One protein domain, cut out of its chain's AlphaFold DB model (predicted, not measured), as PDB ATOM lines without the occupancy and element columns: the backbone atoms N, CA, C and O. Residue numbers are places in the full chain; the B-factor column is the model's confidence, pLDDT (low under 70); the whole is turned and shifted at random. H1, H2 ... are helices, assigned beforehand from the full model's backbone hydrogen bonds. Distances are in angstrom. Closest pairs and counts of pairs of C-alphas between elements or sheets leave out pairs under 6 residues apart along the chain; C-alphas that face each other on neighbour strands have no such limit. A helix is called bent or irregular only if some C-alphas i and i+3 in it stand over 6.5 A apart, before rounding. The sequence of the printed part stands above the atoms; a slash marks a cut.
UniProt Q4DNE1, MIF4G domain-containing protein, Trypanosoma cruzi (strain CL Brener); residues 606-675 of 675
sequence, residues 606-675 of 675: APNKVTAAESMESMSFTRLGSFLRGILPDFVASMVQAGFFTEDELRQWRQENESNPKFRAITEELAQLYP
ATOM      1  N   ALA A 606     360.103 365.889 510.366       66.46
ATOM      2  CA  ALA A 606     358.824 366.420 509.908       66.46
ATOM      3  C   ALA A 606     358.341 367.544 510.846       66.46
ATOM      4  O   ALA A 606     358.024 367.297 512.014       66.46
ATOM      5  N   PRO A 607     358.344 368.810 510.394       65.16
ATOM      6  CA  PRO A 607     357.932 369.912 511.235       65.16
ATOM      7  C   PRO A 607     356.421 369.816 511.440       65.16
ATOM      8  O   PRO A 607     355.673 369.850 510.469       65.16
ATOM      9  N   ASN A 608     355.966 369.806 512.699       59.16
ATOM     10  CA  ASN A 608     354.547 369.736 513.109       59.16
ATOM     11  C   ASN A 608     353.611 370.818 512.505       59.16
ATOM     12  O   ASN A 608     352.459 370.920 512.914       59.16
ATOM     13  N   LYS A 609     354.100 371.700 511.626       70.31
ATOM     14  CA  LYS A 609     353.386 372.878 511.118       70.31
ATOM     15  C   LYS A 609     353.363 373.019 509.599       70.31
ATOM     16  O   LYS A 609     352.757 373.978 509.144       70.31
ATOM     17  N   VAL A 610     354.044 372.167 508.834       81.34
ATOM     18  CA  VAL A 610     354.054 372.315 507.371       81.34
ATOM     19  C   VAL A 610     352.970 371.439 506.770       81.34
ATOM     20  O   VAL A 610     352.979 370.230 506.954       81.34
ATOM     21  N   THR A 611     352.050 372.056 506.043       86.89
ATOM     22  CA  THR A 611     350.972 371.348 505.345       86.89
ATOM     23  C   THR A 611     351.404 370.885 503.949       86.89
ATOM     24  O   THR A 611     352.331 371.439 503.340       86.89
ATOM     25  N   ALA A 612     350.686 369.901 503.392       86.77
ATOM     26  CA  ALA A 612     350.824 369.525 501.982       86.77
ATOM     27  C   ALA A 612     350.636 370.750 501.066       86.77
ATOM     28  O   ALA A 612     351.437 370.981 500.163       86.77
ATOM     29  N   ALA A 613     349.646 371.597 501.366       88.29
ATOM     30  CA  ALA A 613     349.352 372.803 500.598       88.29
ATOM     31  C   ALA A 613     350.528 373.792 500.555       88.29
ATOM     32  O   ALA A 613     350.909 374.238 499.474       88.29
ATOM     33  N   GLU A 614     351.148 374.096 501.697       88.99
ATOM     34  CA  GLU A 614     352.307 375.002 501.759       88.99
ATOM     35  C   GLU A 614     353.533 374.425 501.038       88.99
ATOM     36  O   GLU A 614     354.300 375.162 500.408       88.99
ATOM     37  N   SER A 615     353.712 373.102 501.103       87.80
ATOM     38  CA  SER A 615     354.801 372.395 500.422       87.80
ATOM     39  C   SER A 615     354.637 372.458 498.903       87.80
ATOM     40  O   SER A 615     355.560 372.868 498.194       87.80
ATOM     41  N   MET A 616     353.442 372.138 498.400       88.13
ATOM     42  CA  MET A 616     353.129 372.214 496.970       88.13
ATOM     43  C   MET A 616     353.138 373.661 496.463       88.13
ATOM     44  O   MET A 616     353.651 373.947 495.377       88.13
ATOM     45  N   GLU A 617     352.649 374.610 497.267       87.75
ATOM     46  CA  GLU A 617     352.717 376.027 496.929       87.75
ATOM     47  C   GLU A 617     354.166 376.509 496.811       87.75
ATOM     48  O   GLU A 617     354.496 377.227 495.864       87.75
ATOM     49  N   SER A 618     355.049 376.062 497.705       84.87
ATOM     50  CA  SER A 618     356.476 376.396 497.665       84.87
ATOM     51  C   SER A 618     357.147 375.958 496.358       84.87
ATOM     52  O   SER A 618     357.966 376.707 495.823       84.87
ATOM     53  N   MET A 619     356.747 374.815 495.794       80.44
ATOM     54  CA  MET A 619     357.243 374.339 494.494       80.44
ATOM     55  C   MET A 619     356.658 375.109 493.304       80.44
ATOM     56  O   MET A 619     357.341 375.337 492.308       80.44
ATOM     57  N   SER A 620     355.410 375.573 493.412       80.31
ATOM     58  CA  SER A 620     354.720 376.278 492.319       80.31
ATOM     59  C   SER A 620     355.318 377.647 491.958       80.31
ATOM     60  O   SER A 620     354.991 378.213 490.915       80.31
ATOM     61  N   PHE A 621     356.199 378.205 492.799       74.75
ATOM     62  CA  PHE A 621     356.864 379.487 492.527       74.75
ATOM     63  C   PHE A 621     357.867 379.423 491.370       74.75
ATOM     64  O   PHE A 621     358.257 380.462 490.831       74.75
ATOM     65  N   THR A 622     358.299 378.226 490.984       72.15
ATOM     66  CA  THR A 622     359.157 377.999 489.822       72.15
ATOM     67  C   THR A 622     358.356 377.337 488.712       72.15
ATOM     68  O   THR A 622     357.583 376.418 488.961       72.15
ATOM     69  N   ARG A 623     358.549 377.793 487.467       75.10
ATOM     70  CA  ARG A 623     357.958 377.136 486.295       75.10
ATOM     71  C   ARG A 623     358.419 375.675 486.271       75.10
ATOM     72  O   ARG A 623     359.620 375.430 486.319       75.10
ATOM     73  N   LEU A 624     357.464 374.748 486.196       77.94
ATOM     74  CA  LEU A 624     357.712 373.306 486.166       77.94
ATOM     75  C   LEU A 624     358.306 372.911 484.799       77.94
ATOM     76  O   LEU A 624     357.566 372.691 483.833       77.94
ATOM     77  N   GLY A 625     359.638 372.943 484.719       80.07
ATOM     78  CA  GLY A 625     360.435 372.525 483.561       80.07
ATOM     79  C   GLY A 625     360.465 371.008 483.374       80.07
ATOM     80  O   GLY A 625     359.922 370.281 484.207       80.07
ATOM     81  N   SER A 626     361.087 370.536 482.295       83.30
ATOM     82  CA  SER A 626     361.237 369.104 481.990       83.30
ATOM     83  C   SER A 626     361.898 368.342 483.134       83.30
ATOM     84  O   SER A 626     361.348 367.336 483.572       83.30
ATOM     85  N   PHE A 627     362.999 368.873 483.673       86.47
ATOM     86  CA  PHE A 627     363.739 368.238 484.765       86.47
ATOM     87  C   PHE A 627     362.863 368.045 486.009       86.47
ATOM     88  O   PHE A 627     362.702 366.937 486.507       86.47
ATOM     89  N   LEU A 628     362.224 369.120 486.492       83.60
ATOM     90  CA  LEU A 628     361.392 369.031 487.695       83.60
ATOM     91  C   LEU A 628     360.132 368.187 487.465       83.60
ATOM     92  O   LEU A 628     359.684 367.552 488.405       83.60
ATOM     93  N   ARG A 629     359.562 368.165 486.250       85.16
ATOM     94  CA  ARG A 629     358.431 367.279 485.914       85.16
ATOM     95  C   ARG A 629     358.812 365.810 486.026       85.16
ATOM     96  O   ARG A 629     358.057 365.070 486.645       85.16
ATOM     97  N   GLY A 630     359.963 365.426 485.468       83.11
ATOM     98  CA  GLY A 630     360.449 364.044 485.482       83.11
ATOM     99  C   GLY A 630     360.568 363.488 486.898       83.11
ATOM    100  O   GLY A 630     360.095 362.390 487.169       83.11
ATOM    101  N   ILE A 631     361.087 364.301 487.821       86.08
ATOM    102  CA  ILE A 631     361.348 363.879 489.203       86.08
ATOM    103  C   ILE A 631     360.239 364.232 490.203       86.08
ATOM    104  O   ILE A 631     360.319 363.833 491.363       86.08
ATOM    105  N   LEU A 632     359.226 365.019 489.817       88.39
ATOM    106  CA  LEU A 632     358.194 365.498 490.747       88.39
ATOM    107  C   LEU A 632     357.507 364.360 491.523       88.39
ATOM    108  O   LEU A 632     357.304 364.527 492.730       88.39
ATOM    109  N   PRO A 633     357.149 363.220 490.901       87.91
ATOM    110  CA  PRO A 633     356.485 362.142 491.622       87.91
ATOM    111  C   PRO A 633     357.370 361.540 492.727       87.91
ATOM    112  O   PRO A 633     356.900 361.391 493.857       87.91
ATOM    113  N   ASP A 634     358.653 361.292 492.443       87.63
ATOM    114  CA  ASP A 634     359.632 360.776 493.414       87.63
ATOM    115  C   ASP A 634     359.938 361.804 494.506       87.63
ATOM    116  O   ASP A 634     359.991 361.492 495.698       87.63
ATOM    117  N   PHE A 635     360.055 363.071 494.114       86.41
ATOM    118  CA  PHE A 635     360.289 364.192 495.014       86.41
ATOM    119  C   PHE A 635     359.195 364.320 496.083       86.41
ATOM    120  O   PHE A 635     359.481 364.523 497.269       86.41
ATOM    121  N   VAL A 636     357.932 364.175 495.667       89.83
ATOM    122  CA  VAL A 636     356.769 364.218 496.560       89.83
ATOM    123  C   VAL A 636     356.622 362.918 497.349       89.83
ATOM    124  O   VAL A 636     356.346 362.981 498.547       89.83
ATOM    125  N   ALA A 637     356.878 361.759 496.734       89.34
ATOM    126  CA  ALA A 637     356.905 360.476 497.441       89.34
ATOM    127  C   ALA A 637     357.899 360.493 498.609       89.34
ATOM    128  O   ALA A 637     357.577 360.042 499.706       89.34
ATOM    129  N   SER A 638     359.060 361.116 498.409       90.01
ATOM    130  CA  SER A 638     360.086 361.272 499.439       90.01
ATOM    131  C   SER A 638     359.591 362.111 500.626       90.01
ATOM    132  O   SER A 638     359.821 361.754 501.781       90.01
ATOM    133  N   MET A 639     358.830 363.190 500.378       90.30
ATOM    134  CA  MET A 639     358.210 363.993 501.450       90.30
ATOM    135  C   MET A 639     357.167 363.198 502.245       90.30
ATOM    136  O   MET A 639     357.127 363.295 503.475       90.30
ATOM    137  N   VAL A 640     356.339 362.417 501.545       88.98
ATOM    138  CA  VAL A 640     355.327 361.548 502.159       88.98
ATOM    139  C   VAL A 640     356.003 360.487 503.026       88.98
ATOM    140  O   VAL A 640     355.648 360.316 504.190       88.98
ATOM    141  N   GLN A 641     357.033 359.823 502.498       88.91
ATOM    142  CA  GLN A 641     357.796 358.806 503.219       88.91
ATOM    143  C   GLN A 641     358.511 359.378 504.450       88.91
ATOM    144  O   GLN A 641     358.584 358.717 505.486       88.91
ATOM    145  N   ALA A 642     359.008 360.614 504.360       87.40
ATOM    146  CA  ALA A 642     359.606 361.331 505.484       87.40
ATOM    147  C   ALA A 642     358.572 361.850 506.507       87.40
ATOM    148  O   ALA A 642     358.959 362.363 507.559       87.40
ATOM    149  N   GLY A 643     357.271 361.706 506.234       86.95
ATOM    150  CA  GLY A 643     356.187 362.048 507.153       86.95
ATOM    151  C   GLY A 643     355.857 363.538 507.232       86.95
ATOM    152  O   GLY A 643     355.293 363.970 508.234       86.95
ATOM    153  N   PHE A 644     356.204 364.338 506.217       86.61
ATOM    154  CA  PHE A 644     355.848 365.766 506.180       86.61
ATOM    155  C   PHE A 644     354.342 365.985 506.010       86.61
ATOM    156  O   PHE A 644     353.791 366.936 506.555       86.61
ATOM    157  N   PHE A 645     353.698 365.109 505.246       88.65
ATOM    158  CA  PHE A 645     352.254 365.017 505.069       88.65
ATOM    159  C   PHE A 645     351.914 363.603 504.597       88.65
ATOM    160  O   PHE A 645     352.777 362.846 504.151       88.65
ATOM    161  N   THR A 646     350.650 363.237 504.717       88.81
ATOM    162  CA  THR A 646     350.123 361.926 504.337       88.81
ATOM    163  C   THR A 646     349.713 361.880 502.863       88.81
ATOM    164  O   THR A 646     349.449 362.911 502.239       88.81
ATOM    165  N   GLU A 647     349.612 360.672 502.297       89.55
ATOM    166  CA  GLU A 647     349.050 360.493 500.950       89.55
ATOM    167  C   GLU A 647     347.614 361.024 500.850       89.55
ATOM    168  O   GLU A 647     347.246 361.597 499.827       89.55
ATOM    169  N   ASP A 648     346.813 360.875 501.910       88.73
ATOM    170  CA  ASP A 648     345.424 361.343 501.942       88.73
ATOM    171  C   ASP A 648     345.339 362.873 501.883       88.73
ATOM    172  O   ASP A 648     344.557 363.418 501.101       88.73
ATOM    173  N   GLU A 649     346.189 363.579 502.636       89.87
ATOM    174  CA  GLU A 649     346.292 365.043 502.569       89.87
ATOM    175  C   GLU A 649     346.720 365.517 501.175       89.87
ATOM    176  O   GLU A 649     346.203 366.518 500.672       89.87
ATOM    177  N   LEU A 650     347.635 364.792 500.523       89.91
ATOM    178  CA  LEU A 650     348.073 365.107 499.165       89.91
ATOM    179  C   LEU A 650     346.957 364.876 498.133       89.91
ATOM    180  O   LEU A 650     346.751 365.722 497.259       89.91
ATOM    181  N   ARG A 651     346.213 363.766 498.242       89.30
ATOM    182  CA  ARG A 651     345.052 363.471 497.383       89.30
ATOM    183  C   ARG A 651     343.970 364.529 497.541       89.30
ATOM    184  O   ARG A 651     343.465 365.033 496.538       89.30
ATOM    185  N   GLN A 652     343.656 364.908 498.781       90.46
ATOM    186  CA  GLN A 652     342.693 365.967 499.063       90.46
ATOM    187  C   GLN A 652     343.148 367.298 498.448       90.46
ATOM    188  O   GLN A 652     342.390 367.924 497.706       90.46
ATOM    189  N   TRP A 653     344.402 367.699 498.677       91.76
ATOM    190  CA  TRP A 653     344.948 368.926 498.100       91.76
ATOM    191  C   TRP A 653     344.879 368.926 496.567       91.76
ATOM    192  O   TRP A 653     344.510 369.942 495.970       91.76
ATOM    193  N   ARG A 654     345.198 367.797 495.916       90.68
ATOM    194  CA  ARG A 654     345.134 367.675 494.454       90.68
ATOM    195  C   ARG A 654     343.702 367.843 493.949       90.68
ATOM    196  O   ARG A 654     343.501 368.609 493.010       90.68
ATOM    197  N   GLN A 655     342.720 367.189 494.573       87.81
ATOM    198  CA  GLN A 655     341.304 367.315 494.200       87.81
ATOM    199  C   GLN A 655     340.806 368.760 494.331       87.81
ATOM    200  O   GLN A 655     340.107 369.262 493.455       87.81
ATOM    201  N   GLU A 656     341.215 369.462 495.389       89.99
ATOM    202  CA  GLU A 656     340.852 370.866 495.610       89.99
ATOM    203  C   GLU A 656     341.513 371.826 494.602       89.99
ATOM    204  O   GLU A 656     340.990 372.911 494.345       89.99
ATOM    205  N   ASN A 657     342.653 371.444 494.011       89.76
ATOM    206  CA  ASN A 657     343.468 372.316 493.159       89.76
ATOM    207  C   ASN A 657     343.542 371.893 491.685       89.76
ATOM    208  O   ASN A 657     344.204 372.575 490.902       89.76
ATOM    209  N   GLU A 658     342.833 370.843 491.272       84.88
ATOM    210  CA  GLU A 658     342.835 370.332 489.893       84.88
ATOM    211  C   GLU A 658     342.370 371.390 488.873       84.88
ATOM    212  O   GLU A 658     342.921 371.509 487.778       84.88
ATOM    213  N   SER A 659     341.406 372.237 489.252       85.42
ATOM    214  CA  SER A 659     340.927 373.344 488.414       85.42
ATOM    215  C   SER A 659     341.778 374.617 488.507       85.42
ATOM    216  O   SER A 659     341.504 375.590 487.800       85.42
ATOM    217  N   ASN A 660     342.780 374.667 489.391       87.44
ATOM    218  CA  ASN A 660     343.574 375.870 489.613       87.44
ATOM    219  C   ASN A 660     344.713 375.966 488.578       87.44
ATOM    220  O   ASN A 660     345.641 375.153 488.610       87.44
ATOM    221  N   PRO A 661     344.733 376.986 487.694       84.17
ATOM    222  CA  PRO A 661     345.749 377.098 486.646       84.17
ATOM    223  C   PRO A 661     347.177 377.229 487.194       84.17
ATOM    224  O   PRO A 661     348.122 376.860 486.502       84.17
ATOM    225  N   LYS A 662     347.345 377.715 488.434       83.84
ATOM    226  CA  LYS A 662     348.653 377.808 489.103       83.84
ATOM    227  C   LYS A 662     349.244 376.427 489.399       83.84
ATOM    228  O   LYS A 662     350.454 376.254 489.296       83.84
ATOM    229  N   PHE A 663     348.401 375.462 489.764       86.48
ATOM    230  CA  PHE A 663     348.824 374.131 490.207       86.48
ATOM    231  C   PHE A 663     348.605 373.045 489.164       86.48
ATOM    232  O   PHE A 663     349.144 371.958 489.330       86.48
ATOM    233  N   ARG A 664     347.908 373.357 488.067       85.27
ATOM    234  CA  ARG A 664     347.550 372.415 487.006       85.27
ATOM    235  C   ARG A 664     348.694 371.490 486.581       85.27
ATOM    236  O   ARG A 664     348.507 370.284 486.532       85.27
ATOM    237  N   ALA A 665     349.884 372.038 486.325       82.22
ATOM    238  CA  ALA A 665     351.038 371.229 485.926       82.22
ATOM    239  C   ALA A 665     351.477 370.250 487.030       82.22
ATOM    240  O   ALA A 665     351.761 369.099 486.744       82.22
ATOM    241  N   ILE A 666     351.489 370.683 488.294       85.95
ATOM    242  CA  ILE A 666     351.837 369.829 489.442       85.95
ATOM    243  C   ILE A 666     350.773 368.742 489.632       85.95
ATOM    244  O   ILE A 666     351.100 367.576 489.824       85.95
ATOM    245  N   THR A 667     349.493 369.109 489.555       88.29
ATOM    246  CA  THR A 667     348.382 368.168 489.742       88.29
ATOM    247  C   THR A 667     348.277 367.144 488.613       88.29
ATOM    248  O   THR A 667     347.860 366.021 488.878       88.29
ATOM    249  N   GLU A 668     348.640 367.516 487.379       86.78
ATOM    250  CA  GLU A 668     348.669 366.615 486.217       86.78
ATOM    251  C   GLU A 668     349.766 365.550 486.364       86.78
ATOM    252  O   GLU A 668     349.474 364.364 486.221       86.78
ATOM    253  N   GLU A 669     350.997 365.938 486.717       85.55
ATOM    254  CA  GLU A 669     352.103 364.980 486.897       85.55
ATOM    255  C   GLU A 669     351.865 364.046 488.102       85.55
ATOM    256  O   GLU A 669     352.134 362.846 488.038       85.55
ATOM    257  N   LEU A 670     351.288 364.556 489.199       86.51
ATOM    258  CA  LEU A 670     350.984 363.743 490.385       86.51
ATOM    259  C   LEU A 670     349.768 362.823 490.212       86.51
ATOM    260  O   LEU A 670     349.592 361.903 491.012       86.51
ATOM    261  N   ALA A 671     348.938 363.029 489.185       84.32
ATOM    262  CA  ALA A 671     347.709 362.262 488.987       84.32
ATOM    263  C   ALA A 671     347.953 360.762 488.770       84.32
ATOM    264  O   ALA A 671     347.088 359.952 489.096       84.32
ATOM    265  N   GLN A 672     349.113 360.384 488.224       75.54
ATOM    266  CA  GLN A 672     349.426 358.981 487.945       75.54
ATOM    267  C   GLN A 672     349.705 358.176 489.220       75.54
ATOM    268  O   GLN A 672     349.229 357.048 489.341       75.54
ATOM    269  N   LEU A 673     350.454 358.746 490.171       74.47
ATOM    270  CA  LEU A 673     350.800 358.071 491.430       74.47
ATOM    271  C   LEU A 673     349.760 358.304 492.531       74.47
ATOM    272  O   LEU A 673     349.484 357.408 493.329       74.47
ATOM    273  N   TYR A 674     349.138 359.482 492.547       78.80
ATOM    274  CA  TYR A 674     348.170 359.889 493.563       78.80
ATOM    275  C   TYR A 674     346.839 360.280 492.908       78.80
ATOM    276  O   TYR A 674     346.498 361.465 492.926       78.80
ATOM    277  N   PRO A 675     346.103 359.319 492.304       68.19
ATOM    278  CA  PRO A 675     344.840 359.564 491.606       68.19
ATOM    279  C   PRO A 675     343.723 360.134 492.486       68.19
ATOM    280  O   PRO A 675     343.745 359.929 493.724       68.19
TER     281      PRO A 675
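Overview. This is residues 606 to 675 of the 675 residues of the protein "MIF4G domain-containing protein" of Trypanosoma cruzi (strain CL Brener) (UniProt Q4DNE1). A small, rounded clump of four helices: the long, kinked helix H2 runs along one side, and the three shorter helices H1, H3 and H4 gather on its other side. H4 bridges from H2 to H3, while H1 packs on H3 and comes near H2. The printed part has 70 residues, with 43 of them in four named helices, H1, H2, H3 and H4 along the chain; there is no named strand, and the class is all helix. The whole is compact, with a radius of gyration of the C-alphas of 11.2 A, and spans 30 by 24 by 22 A.

Arrangement. H2, residues 626 to 641, has a kink of 41 degrees near residue 633, and it is irregular, with C-alphas 630 and 633 at 7.6 A. With residues 629 to 633 alone it touches H4, residues 664 to 670; the closest C-alphas are those of Pro 633 and Leu 670, 5.9 A apart. These two run the same way at a steep tilt of 59 degrees. H4 only just touches H3, residues 647 to 657, with 3 pairs of C-alphas within 8 A, the closest being Arg 654 and Thr 667 at 5.7 A. H3 and H4 form a helical hairpin, opposite ways at a shallow tilt of 25 degrees. H3 also touches H1, residues 612 to 620, at a steep tilt of 58 degrees, the same way; their closest C-alphas, of Ala 612 and Leu 650, are 5.9 A apart. H1 and H2 are near each other, with 8 pairs of C-alphas within 10 A. H1 and H4 are close but not clearly touching, with the C-alphas of Ser 620 and Ile 666 closest at 7.6 A. H2 and H3 are also close but not clearly touching, with the C-alphas of Val 640 and Glu 647 closest at 6.5 A. Each O i to N i+4 pair is within hydrogen-bond range in H1, H3 and H4, and 10 of 12 are in H2.

Along the chain. H2 is 23.8 A from first to last C-alpha, beginning at Ser 626 (361.237, 369.104, 481.990). H3 measures 15.2 A, H1 12.4 A and H4 9.9 A. H1 begins at C-alpha 612 (350.824, 369.525, 501.982), and H4 ends at C-alpha 670 (350.984, 363.743, 490.385).

Size, cuts and confidence. The C-alphas farthest apart, those of Asn 608 and Ser 626, are 31.8 A apart. The printed part has no cut, and it ends at residue 675, the chain's last. The links from H1 to H2 and from H2 to H3 are tight, and that from H3 to H4 is short. The mean pLDDT of the printed part is 84.3; residues 606 to 608 and residue 675 are under 70.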